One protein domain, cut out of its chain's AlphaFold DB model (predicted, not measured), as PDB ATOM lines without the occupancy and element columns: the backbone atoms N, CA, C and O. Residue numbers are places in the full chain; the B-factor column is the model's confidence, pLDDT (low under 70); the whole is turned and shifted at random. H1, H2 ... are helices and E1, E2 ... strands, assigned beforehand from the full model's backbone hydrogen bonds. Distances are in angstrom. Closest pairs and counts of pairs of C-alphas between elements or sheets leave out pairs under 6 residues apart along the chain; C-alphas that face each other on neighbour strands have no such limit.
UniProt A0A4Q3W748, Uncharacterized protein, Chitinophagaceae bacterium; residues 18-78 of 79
ATOM      1  N   GLN A  18      33.354  28.802  46.990       46.69
ATOM      2  CA  GLN A  18      32.985  29.580  48.178       46.69
ATOM      3  C   GLN A  18      34.177  30.245  48.897       46.69
ATOM      4  O   GLN A  18      33.984  31.149  49.707       46.69
ATOM      5  N   LYS A  19      35.425  29.832  48.621       51.41
ATOM      6  CA  LYS A  19      36.618  30.375  49.305       51.41
ATOM      7  C   LYS A  19      37.142  31.673  48.690       51.41
ATOM      8  O   LYS A  19      37.679  32.503  49.422       51.41
ATOM      9  N   PHE A  20      36.978  31.873  47.384       51.88
ATOM     10  CA  PHE A  20      37.506  33.061  46.705       51.88
ATOM     11  C   PHE A  20      36.686  34.322  46.991       51.88
ATOM     12  O   PHE A  20      37.272  35.391  47.171       51.88
ATOM     13  N   GLY A  21      35.360  34.194  47.136       56.28
ATOM     14  CA  GLY A  21      34.497  35.301  47.564       56.28
ATOM     15  C   GLY A  21      34.925  35.882  48.916       56.28
ATOM     16  O   GLY A  21      35.034  37.093  49.067       56.28
ATOM     17  N   ASN A  22      35.310  35.022  49.862       67.06
ATOM     18  CA  ASN A  22      35.732  35.455  51.195       67.06
ATOM     19  C   ASN A  22      37.061  36.224  51.191       67.06
ATOM     20  O   ASN A  22      37.268  37.094  52.033       67.06
ATOM     21  N   LEU A  23      37.971  35.912  50.267       73.19
ATOM     22  CA  LEU A  23      39.308  36.508  50.228       73.19
ATOM     23  C   LEU A  23      39.282  37.927  49.639       73.19
ATOM     24  O   LEU A  23      39.919  38.825  50.186       73.19
ATOM     25  N   ARG A  24      38.494  38.139  48.574       75.56
ATOM     26  CA  ARG A  24      38.233  39.471  48.004       75.56
ATOM     27  C   ARG A  24      37.574  40.382  49.032       75.56
ATOM     28  O   ARG A  24      38.083  41.469  49.284       75.56
ATOM     29  N   GLU A  25      36.498  39.920  49.661       80.00
ATOM     30  CA  GLU A  25      35.797  40.699  50.684       80.00
ATOM     31  C   GLU A  25      36.719  41.003  51.872       80.00
ATOM     32  O   GLU A  25      36.760  42.131  52.357       80.00
ATOM     33  N   SER A  26      37.546  40.040  52.294       81.44
ATOM     34  CA  SER A  26      38.533  40.264  53.359       81.44
ATOM     35  C   SER A  26      39.568  41.329  52.987       81.44
ATOM     36  O   SER A  26      39.920  42.151  53.831       81.44
ATOM     37  N   LEU A  27      40.042  41.346  51.736       81.19
ATOM     38  CA  LEU A  27      40.978  42.360  51.244       81.19
ATOM     39  C   LEU A  27      40.328  43.747  51.200       81.19
ATOM     40  O   LEU A  27      40.922  44.714  51.675       81.19
ATOM     41  N   ILE A  28      39.096  43.832  50.691       84.31
ATOM     42  CA  ILE A  28      38.301  45.065  50.676       84.31
ATOM     43  C   ILE A  28      38.137  45.588  52.102       84.31
ATOM     44  O   ILE A  28      38.426  46.754  52.368       84.31
ATOM     45  N   HIS A  29      37.739  44.731  53.043       85.94
ATOM     46  CA  HIS A  29      37.590  45.105  54.446       85.94
ATOM     47  C   HIS A  29      38.907  45.555  55.082       85.94
ATOM     48  O   HIS A  29      38.903  46.519  55.848       85.94
ATOM     49  N   LEU A  30      40.023  44.888  54.784       85.00
ATOM     50  CA  LEU A  30      41.336  45.244  55.319       85.00
ATOM     51  C   LEU A  30      41.788  46.617  54.816       85.00
ATOM     52  O   LEU A  30      42.145  47.477  55.613       85.00
ATOM     53  N   ILE A  31      41.736  46.837  53.504       85.62
ATOM     54  CA  ILE A  31      42.188  48.086  52.890       85.62
ATOM     55  C   ILE A  31      41.241  49.242  53.249       85.62
ATOM     56  O   ILE A  31      41.710  50.336  53.553       85.62
ATOM     57  N   SER A  32      39.929  48.997  53.330       86.88
ATOM     58  CA  SER A  32      38.949  50.018  53.740       86.88
ATOM     59  C   SER A  32      39.138  50.502  55.180       86.88
ATOM     60  O   SER A  32      38.660  51.578  55.530       86.88
ATOM     61  N   ARG A  33      39.822  49.729  56.039       85.06
ATOM     62  CA  ARG A  33      40.204  50.199  57.383       85.06
ATOM     63  C   ARG A  33      41.305  51.253  57.340       85.06
ATOM     64  O   ARG A  33      41.392  52.051  58.266       85.06
ATOM     65  N   ILE A  34      42.135  51.237  56.301       84.62
ATOM     66  CA  ILE A  34      43.249  52.171  56.120       84.62
ATOM     67  C   ILE A  34      42.783  53.396  55.352       84.62
ATOM     68  O   ILE A  34      43.024  54.519  55.786       84.62
ATOM     69  N   ASP A  35      42.091  53.175  54.237       83.25
ATOM     70  CA  ASP A  35      41.512  54.239  53.431       83.25
ATOM     71  C   ASP A  35      40.045  53.902  53.104       83.25
ATOM     72  O   ASP A  35      39.763  53.142  52.173       83.25
ATOM     73  N   PRO A  36      39.085  54.451  53.872       84.12
ATOM     74  CA  PRO A  36      37.660  54.229  53.632       84.12
ATOM     75  C   PRO A  36      37.124  55.027  52.433       84.12
ATOM     76  O   PRO A  36      35.952  54.889  52.092       84.12
ATOM     77  N   ALA A  37      37.943  55.882  51.809       86.88
ATOM     78  CA  ALA A  37      37.571  56.712  50.667       86.88
ATOM     79  C   ALA A  37      37.936  56.065  49.320       86.88
ATOM     80  O   ALA A  37      37.843  56.721  48.273       86.88
ATOM     81  N   ILE A  38      38.368  54.801  49.333       85.00
ATOM     82  CA  ILE A  38      38.548  53.992  48.131       85.00
ATOM     83  C   ILE A  38      37.179  53.627  47.564       85.00
ATOM     84  O   ILE A  38      36.344  53.007  48.223       85.00
ATOM     85  N   ASP A  39      36.975  53.987  46.300       85.94
ATOM     86  CA  ASP A  39      35.791  53.601  45.552       85.94
ATOM     87  C   ASP A  39      36.009  52.226  44.908       85.94
ATOM     88  O   ASP A  39      36.567  52.086  43.820       85.94
ATOM     89  N   TRP A  40      35.556  51.187  45.606       83.69
ATOM     90  CA  TRP A  40      35.683  49.799  45.161       83.69
ATOM     91  C   TRP A  40      34.872  49.469  43.903       83.69
ATOM     92  O   TRP A  40      35.122  48.429  43.295       83.69
ATOM     93  N   SER A  41      33.925  50.325  43.491       83.69
ATOM     94  CA  SER A  41      33.163  50.123  42.251       83.69
ATOM     95  C   SER A  41      34.008  50.378  40.999       83.69
ATOM     96  O   SER A  41      33.724  49.820  39.943       83.69
ATOM     97  N   LYS A  42      35.073  51.178  41.133       83.75
ATOM     98  CA  LYS A  42      36.044  51.483  40.071       83.75
ATOM     99  C   LYS A  42      37.178  50.463  39.972       83.75
ATOM    100  O   LYS A  42      38.009  50.546  39.070       83.75
ATOM    101  N   VAL A  43      37.233  49.526  40.914       82.00
ATOM    102  CA  VAL A  43      38.234  48.467  40.945       82.00
ATOM    103  C   VAL A  43      37.728  47.292  40.122       82.00
ATOM    104  O   VAL A  43      36.737  46.651  40.477       82.00
ATOM    105  N   ASN A  44      38.427  46.999  39.030       77.25
ATOM    106  CA  ASN A  44      38.155  45.839  38.207       77.25
ATOM    107  C   ASN A  44      38.845  44.605  38.802       77.25
ATOM    108  O   ASN A  44      40.058  44.589  39.025       77.25
ATOM    109  N   TRP A  45      38.045  43.573  39.059       75.81
ATOM    110  CA  TRP A  45      38.494  42.306  39.623       75.81
ATOM    111  C   TRP A  45      38.442  41.257  38.525       75.81
ATOM    112  O   TRP A  45      37.374  40.716  38.236       75.81
ATOM    113  N   ASP A  46      39.581  40.976  37.901       68.88
ATOM    114  CA  ASP A  46      39.613  40.010  36.811       68.88
ATOM    115  C   ASP A  46      39.620  38.581  37.370       68.88
ATOM    116  O   ASP A  46      40.627  38.105  37.883       68.88
ATOM    117  N   HIS A  47      38.481  37.891  37.349       60.31
ATOM    118  CA  HIS A  47      38.387  36.524  37.864       60.31
ATOM    119  C   HIS A  47      38.879  35.516  36.815       60.31
ATOM    120  O   HIS A  47      38.082  34.785  36.228       60.31
ATOM    121  N   GLN A  48      40.188  35.462  36.552       58.03
ATOM    122  CA  GLN A  48      40.747  34.348  35.788       58.03
ATOM    123  C   GLN A  48      40.741  33.077  36.647       58.03
ATOM    124  O   GLN A  48      41.596  32.874  37.511       58.03
ATOM    125  N   GLU A  49      39.761  32.209  36.389       51.75
ATOM    126  CA  GLU A  49      39.689  30.849  36.923       51.75
ATOM    127  C   GLU A  49      40.955  30.069  36.535       51.75
ATOM    128  O   GLU A  49      41.066  29.518  35.441       51.75
ATOM    129  N   GLY A  50      41.953  30.025  37.418       51.38
ATOM    130  CA  GLY A  50      43.093  29.139  37.200       51.38
ATOM    131  C   GLY A  50      44.319  29.398  38.050       51.38
ATOM    132  O   GLY A  50      44.917  28.429  38.500       51.38
ATOM    133  N   ASN A  51      44.703  30.649  38.310       41.47
ATOM    134  CA  ASN A  51      45.958  30.934  39.010       41.47
ATOM    135  C   ASN A  51      45.888  32.238  39.810       41.47
ATOM    136  O   ASN A  51      46.128  33.315  39.278       41.47
ATOM    137  N   GLY A  52      45.665  32.107  41.118       52.50
ATOM    138  CA  GLY A  52      45.878  33.194  42.070       52.50
ATOM    139  C   GLY A  52      44.832  34.302  42.005       52.50
ATOM    140  O   GLY A  52      43.947  34.304  41.157       52.50
ATOM    141  N   PHE A  53      44.915  35.214  42.977       55.28
ATOM    142  CA  PHE A  53      44.132  36.445  42.987       55.28
ATOM    143  C   PHE A  53      44.177  37.060  41.592       55.28
ATOM    144  O   PHE A  53      45.254  37.402  41.102       55.28
ATOM    145  N   GLY A  54      43.002  37.170  40.983       55.25
ATOM    146  CA  GLY A  54      42.786  37.965  39.796       55.25
ATOM    147  C   GLY A  54      43.559  39.272  39.844       55.25
ATOM    148  O   GLY A  54      43.685  39.877  40.914       55.25
ATOM    149  N   SER A  55      44.086  39.708  38.703       59.66
ATOM    150  CA  SER A  55      44.689  41.034  38.635       59.66
ATOM    151  C   SER A  55      43.640  42.061  39.069       59.66
ATOM    152  O   SER A  55      42.518  42.079  38.561       59.66
ATOM    153  N   CYS A  56      43.994  42.870  40.063       64.62
ATOM    154  CA  CYS A  56      43.168  43.956  40.559       64.62
ATOM    155  C   CYS A  56      43.720  45.249  39.961       64.62
ATOM    156  O   CYS A  56      44.792  45.709  40.360       64.62
ATOM    157  N   SER A  57      43.005  45.823  38.998       69.31
ATOM    158  CA  SER A  57      43.363  47.097  38.373       69.31
ATOM    159  C   SER A  57      42.203  48.072  38.487       69.31
ATOM    160  O   SER A  57      41.049  47.685  38.346       69.31
ATOM    161  N   SER A  58      42.503  49.344  38.714       74.06
ATOM    162  CA  SER A  58      41.509  50.412  38.652       74.06
ATOM    163  C   SER A  58      41.730  51.232  37.387       74.06
ATOM    164  O   SER A  58      42.856  51.645  37.106       74.06
ATOM    165  N   ASP A  59      40.654  51.504  36.648       77.56
ATOM    166  CA  ASP A  59      40.660  52.427  35.503       77.56
ATOM    167  C   ASP A  59      40.761  53.902  35.943       77.56
ATOM    168  O   ASP A  59      40.995  54.804  35.138       77.56
ATOM    169  N   ASP A  60      40.613  54.164  37.243       83.62
ATOM    170  CA  ASP A  60      40.684  55.484  37.856       83.62
ATOM    171  C   ASP A  60      42.032  55.695  38.568       83.62
ATOM    172  O   ASP A  60      42.400  54.952  39.482       83.62
ATOM    173  N   LEU A  61      42.770  56.732  38.146       85.62
ATOM    174  CA  LEU A  61      44.114  57.043  38.650       85.62
ATOM    175  C   LEU A  61      44.123  57.413  40.141       85.62
ATOM    176  O   LEU A  61      45.093  57.117  40.838       85.62
ATOM    177  N   GLU A  62      43.074  58.074  40.637       86.44
ATOM    178  CA  GLU A  62      42.964  58.431  42.055       86.44
ATOM    179  C   GLU A  62      42.817  57.172  42.914       86.44
ATOM    180  O   GLU A  62      43.531  56.997  43.901       86.44
ATOM    181  N   THR A  63      41.943  56.264  42.495       84.12
ATOM    182  CA  THR A  63      41.679  54.985  43.155       84.12
ATOM    183  C   THR A  63      42.922  54.095  43.130       84.12
ATOM    184  O   THR A  63      43.275  53.518  44.158       84.12
ATOM    185  N   THR A  64      43.663  54.067  42.015       85.62
ATOM    186  CA  THR A  64      44.962  53.377  41.927       85.62
ATOM    187  C   THR A  64      45.963  53.928  42.943       85.62
ATOM    188  O   THR A  64      46.537  53.159  43.711       85.62
ATOM    189  N   ARG A  65      46.109  55.256  43.040       87.50
ATOM    190  CA  ARG A  65      47.014  55.880  44.021       87.50
ATOM    191  C   ARG A  65      46.619  55.579  45.465       87.50
ATOM    192  O   ARG A  65      47.497  55.366  46.297       87.50
ATOM    193  N   LYS A  66      45.318  55.566  45.771       86.94
ATOM    194  CA  LYS A  66      44.812  55.215  47.107       86.94
ATOM    195  C   LYS A  66      45.106  53.754  47.453       86.94
ATOM    196  O   LYS A  66      45.561  53.476  48.558       86.94
ATOM    197  N   LEU A  67      44.923  52.833  46.502       86.12
ATOM    198  CA  LEU A  67      45.274  51.420  46.676       86.12
ATOM    199  C   LEU A  67      46.776  51.227  46.906       86.12
ATOM    200  O   LEU A  67      47.161  50.510  47.828       86.12
ATOM    201  N   GLU A  68      47.625  51.893  46.120       85.75
ATOM    202  CA  GLU A  68      49.078  51.861  46.317       85.75
ATOM    203  C   GLU A  68      49.466  52.399  47.699       85.75
ATOM    204  O   GLU A  68      50.221  51.754  48.429       85.75
ATOM    205  N   ALA A  69      48.913  53.547  48.101       87.38
ATOM    206  CA  ALA A  69      49.169  54.133  49.413       87.38
ATOM    207  C   ALA A  69      48.752  53.195  50.557       87.38
ATOM    208  O   ALA A  69      49.522  52.993  51.499       87.38
ATOM    209  N   ALA A  70      47.572  52.575  50.454       85.69
ATOM    210  CA  ALA A  70      47.087  51.629  51.450       85.69
ATOM    211  C   ALA A  70      47.939  50.349  51.506       85.69
ATOM    212  O   ALA A  70      48.234  49.848  52.592       85.69
ATOM    213  N   TYR A  71      48.407  49.851  50.358       83.31
ATOM    214  CA  TYR A  71      49.338  48.723  50.300       83.31
ATOM    215  C   TYR A  71      50.665  49.035  51.006       83.31
ATOM    216  O   TYR A  71      51.144  48.240  51.818       83.31
ATOM    217  N   TYR A  72      51.255  50.207  50.751       83.88
ATOM    218  CA  TYR A  72      52.485  50.612  51.433       83.88
ATOM    219  C   TYR A  72      52.281  50.837  52.933       83.88
ATOM    220  O   TYR A  72      53.185  50.522  53.706       83.88
ATOM    221  N   ALA A  73      51.113  51.327  53.359       83.38
ATOM    222  CA  ALA A  73      50.773  51.436  54.775       83.38
ATOM    223  C   ALA A  73      50.754  50.055  55.459       83.38
ATOM    224  O   ALA A  73      51.423  49.881  56.474       83.38
ATOM    225  N   LEU A  74      50.102  49.054  54.851       78.31
ATOM    226  CA  LEU A  74      50.091  47.665  55.347       78.31
ATOM    227  C   LEU A  74      51.482  47.041  55.411       78.31
ATOM    228  O   LEU A  74      51.801  46.305  56.347       78.31
ATOM    229  N   LYS A  75      52.309  47.305  54.397       78.38
ATOM    230  CA  LYS A  75      53.678  46.793  54.355       78.38
ATOM    231  C   LYS A  75      54.508  47.352  55.512       78.38
ATOM    232  O   LYS A  75      55.270  46.610  56.116       78.38
ATOM    233  N   ARG A  76      54.317  48.631  55.842       70.50
ATOM    234  CA  ARG A  76      55.058  49.329  56.899       70.50
ATOM    235  C   ARG A  76      54.672  48.898  58.314       70.50
ATOM    236  O   ARG A  76      55.468  49.092  59.218       70.50
ATOM    237  N   GLU A  77      53.478  48.336  58.508       59.81
ATOM    238  CA  GLU A  77      53.060  47.750  59.792       59.81
ATOM    239  C   GLU A  77      53.579  46.314  60.010       59.81
ATOM    240  O   GLU A  77      53.442  45.784  61.110       59.81
ATOM    241  N   ASN A  78      54.164  45.677  58.988       56.38
ATOM    242  CA  ASN A  78      54.718  44.316  59.068       56.38
ATOM    243  C   ASN A  78      56.261  44.267  59.116       56.38
ATOM    244  O   ASN A  78      56.822  43.168  59.113       56.38
TER     245      ASN A  78
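AT A GLANCE: This is residues 18 to 78 of the 79 residues of an uncharacterized protein of Chitinophagaceae bacterium (UniProt A0A4Q3W748). Two helices make a corner, their lines about perpendicular at 88 degrees, with the last residues of H1, 31 to 34, meeting H2 partway along at residues 67 to 73, and a small hairpin of E1 and E2 lies near the beginning of H2. The 61 printed residues hold H1, E1, E2 and H2 in that order, with an antiparallel sheet of two strands; the class is mostly helix. The whole is compact, radius of gyration of the C-alphas 11.8 A, spans 29 by 27 by 16 A.

HOW THE PARTS SIT: H1, residues 18 to 34, touches H2, residues 61 to 76, about perpendicular at 88 degrees; H1 touches H2 with its residues 31 to 34 alone, and H2 touches H1 with its residues 67 to 73 alone; the closest C-alphas of the two, those of Ile 34 and Ala 70, are 6.1 A apart. E1, residues 43 to 45, and E2, residues 56 to 58, form an antiparallel hairpin at 150 degrees, with N 44 and O 57 2.8 A apart, within hydrogen-bond range. The closest C-alphas of E2 and H2, of Ser 58 and Thr 64, are 5.6 A apart. H1 and E2 are apart. In H2 every O i to N i+4 pair is within hydrogen-bond range, in H1 10 of 13.

IN THESE COORDINATES: H1 runs 26.1 A from C-alpha 18 at (32.985, 29.580, 48.178), E1 6.3 A, E2 6.9 A, and H2 22.6 A to C-alpha 76 at (55.058, 49.329, 56.899).

THE WHOLE: The farthest C-alphas, of Glu 49 and Glu 77, are 31.4 A apart. The printed part has no cut and no long link. Confidence is under 70 at residues 18 to 22, 46 to 57 and 77 to 78.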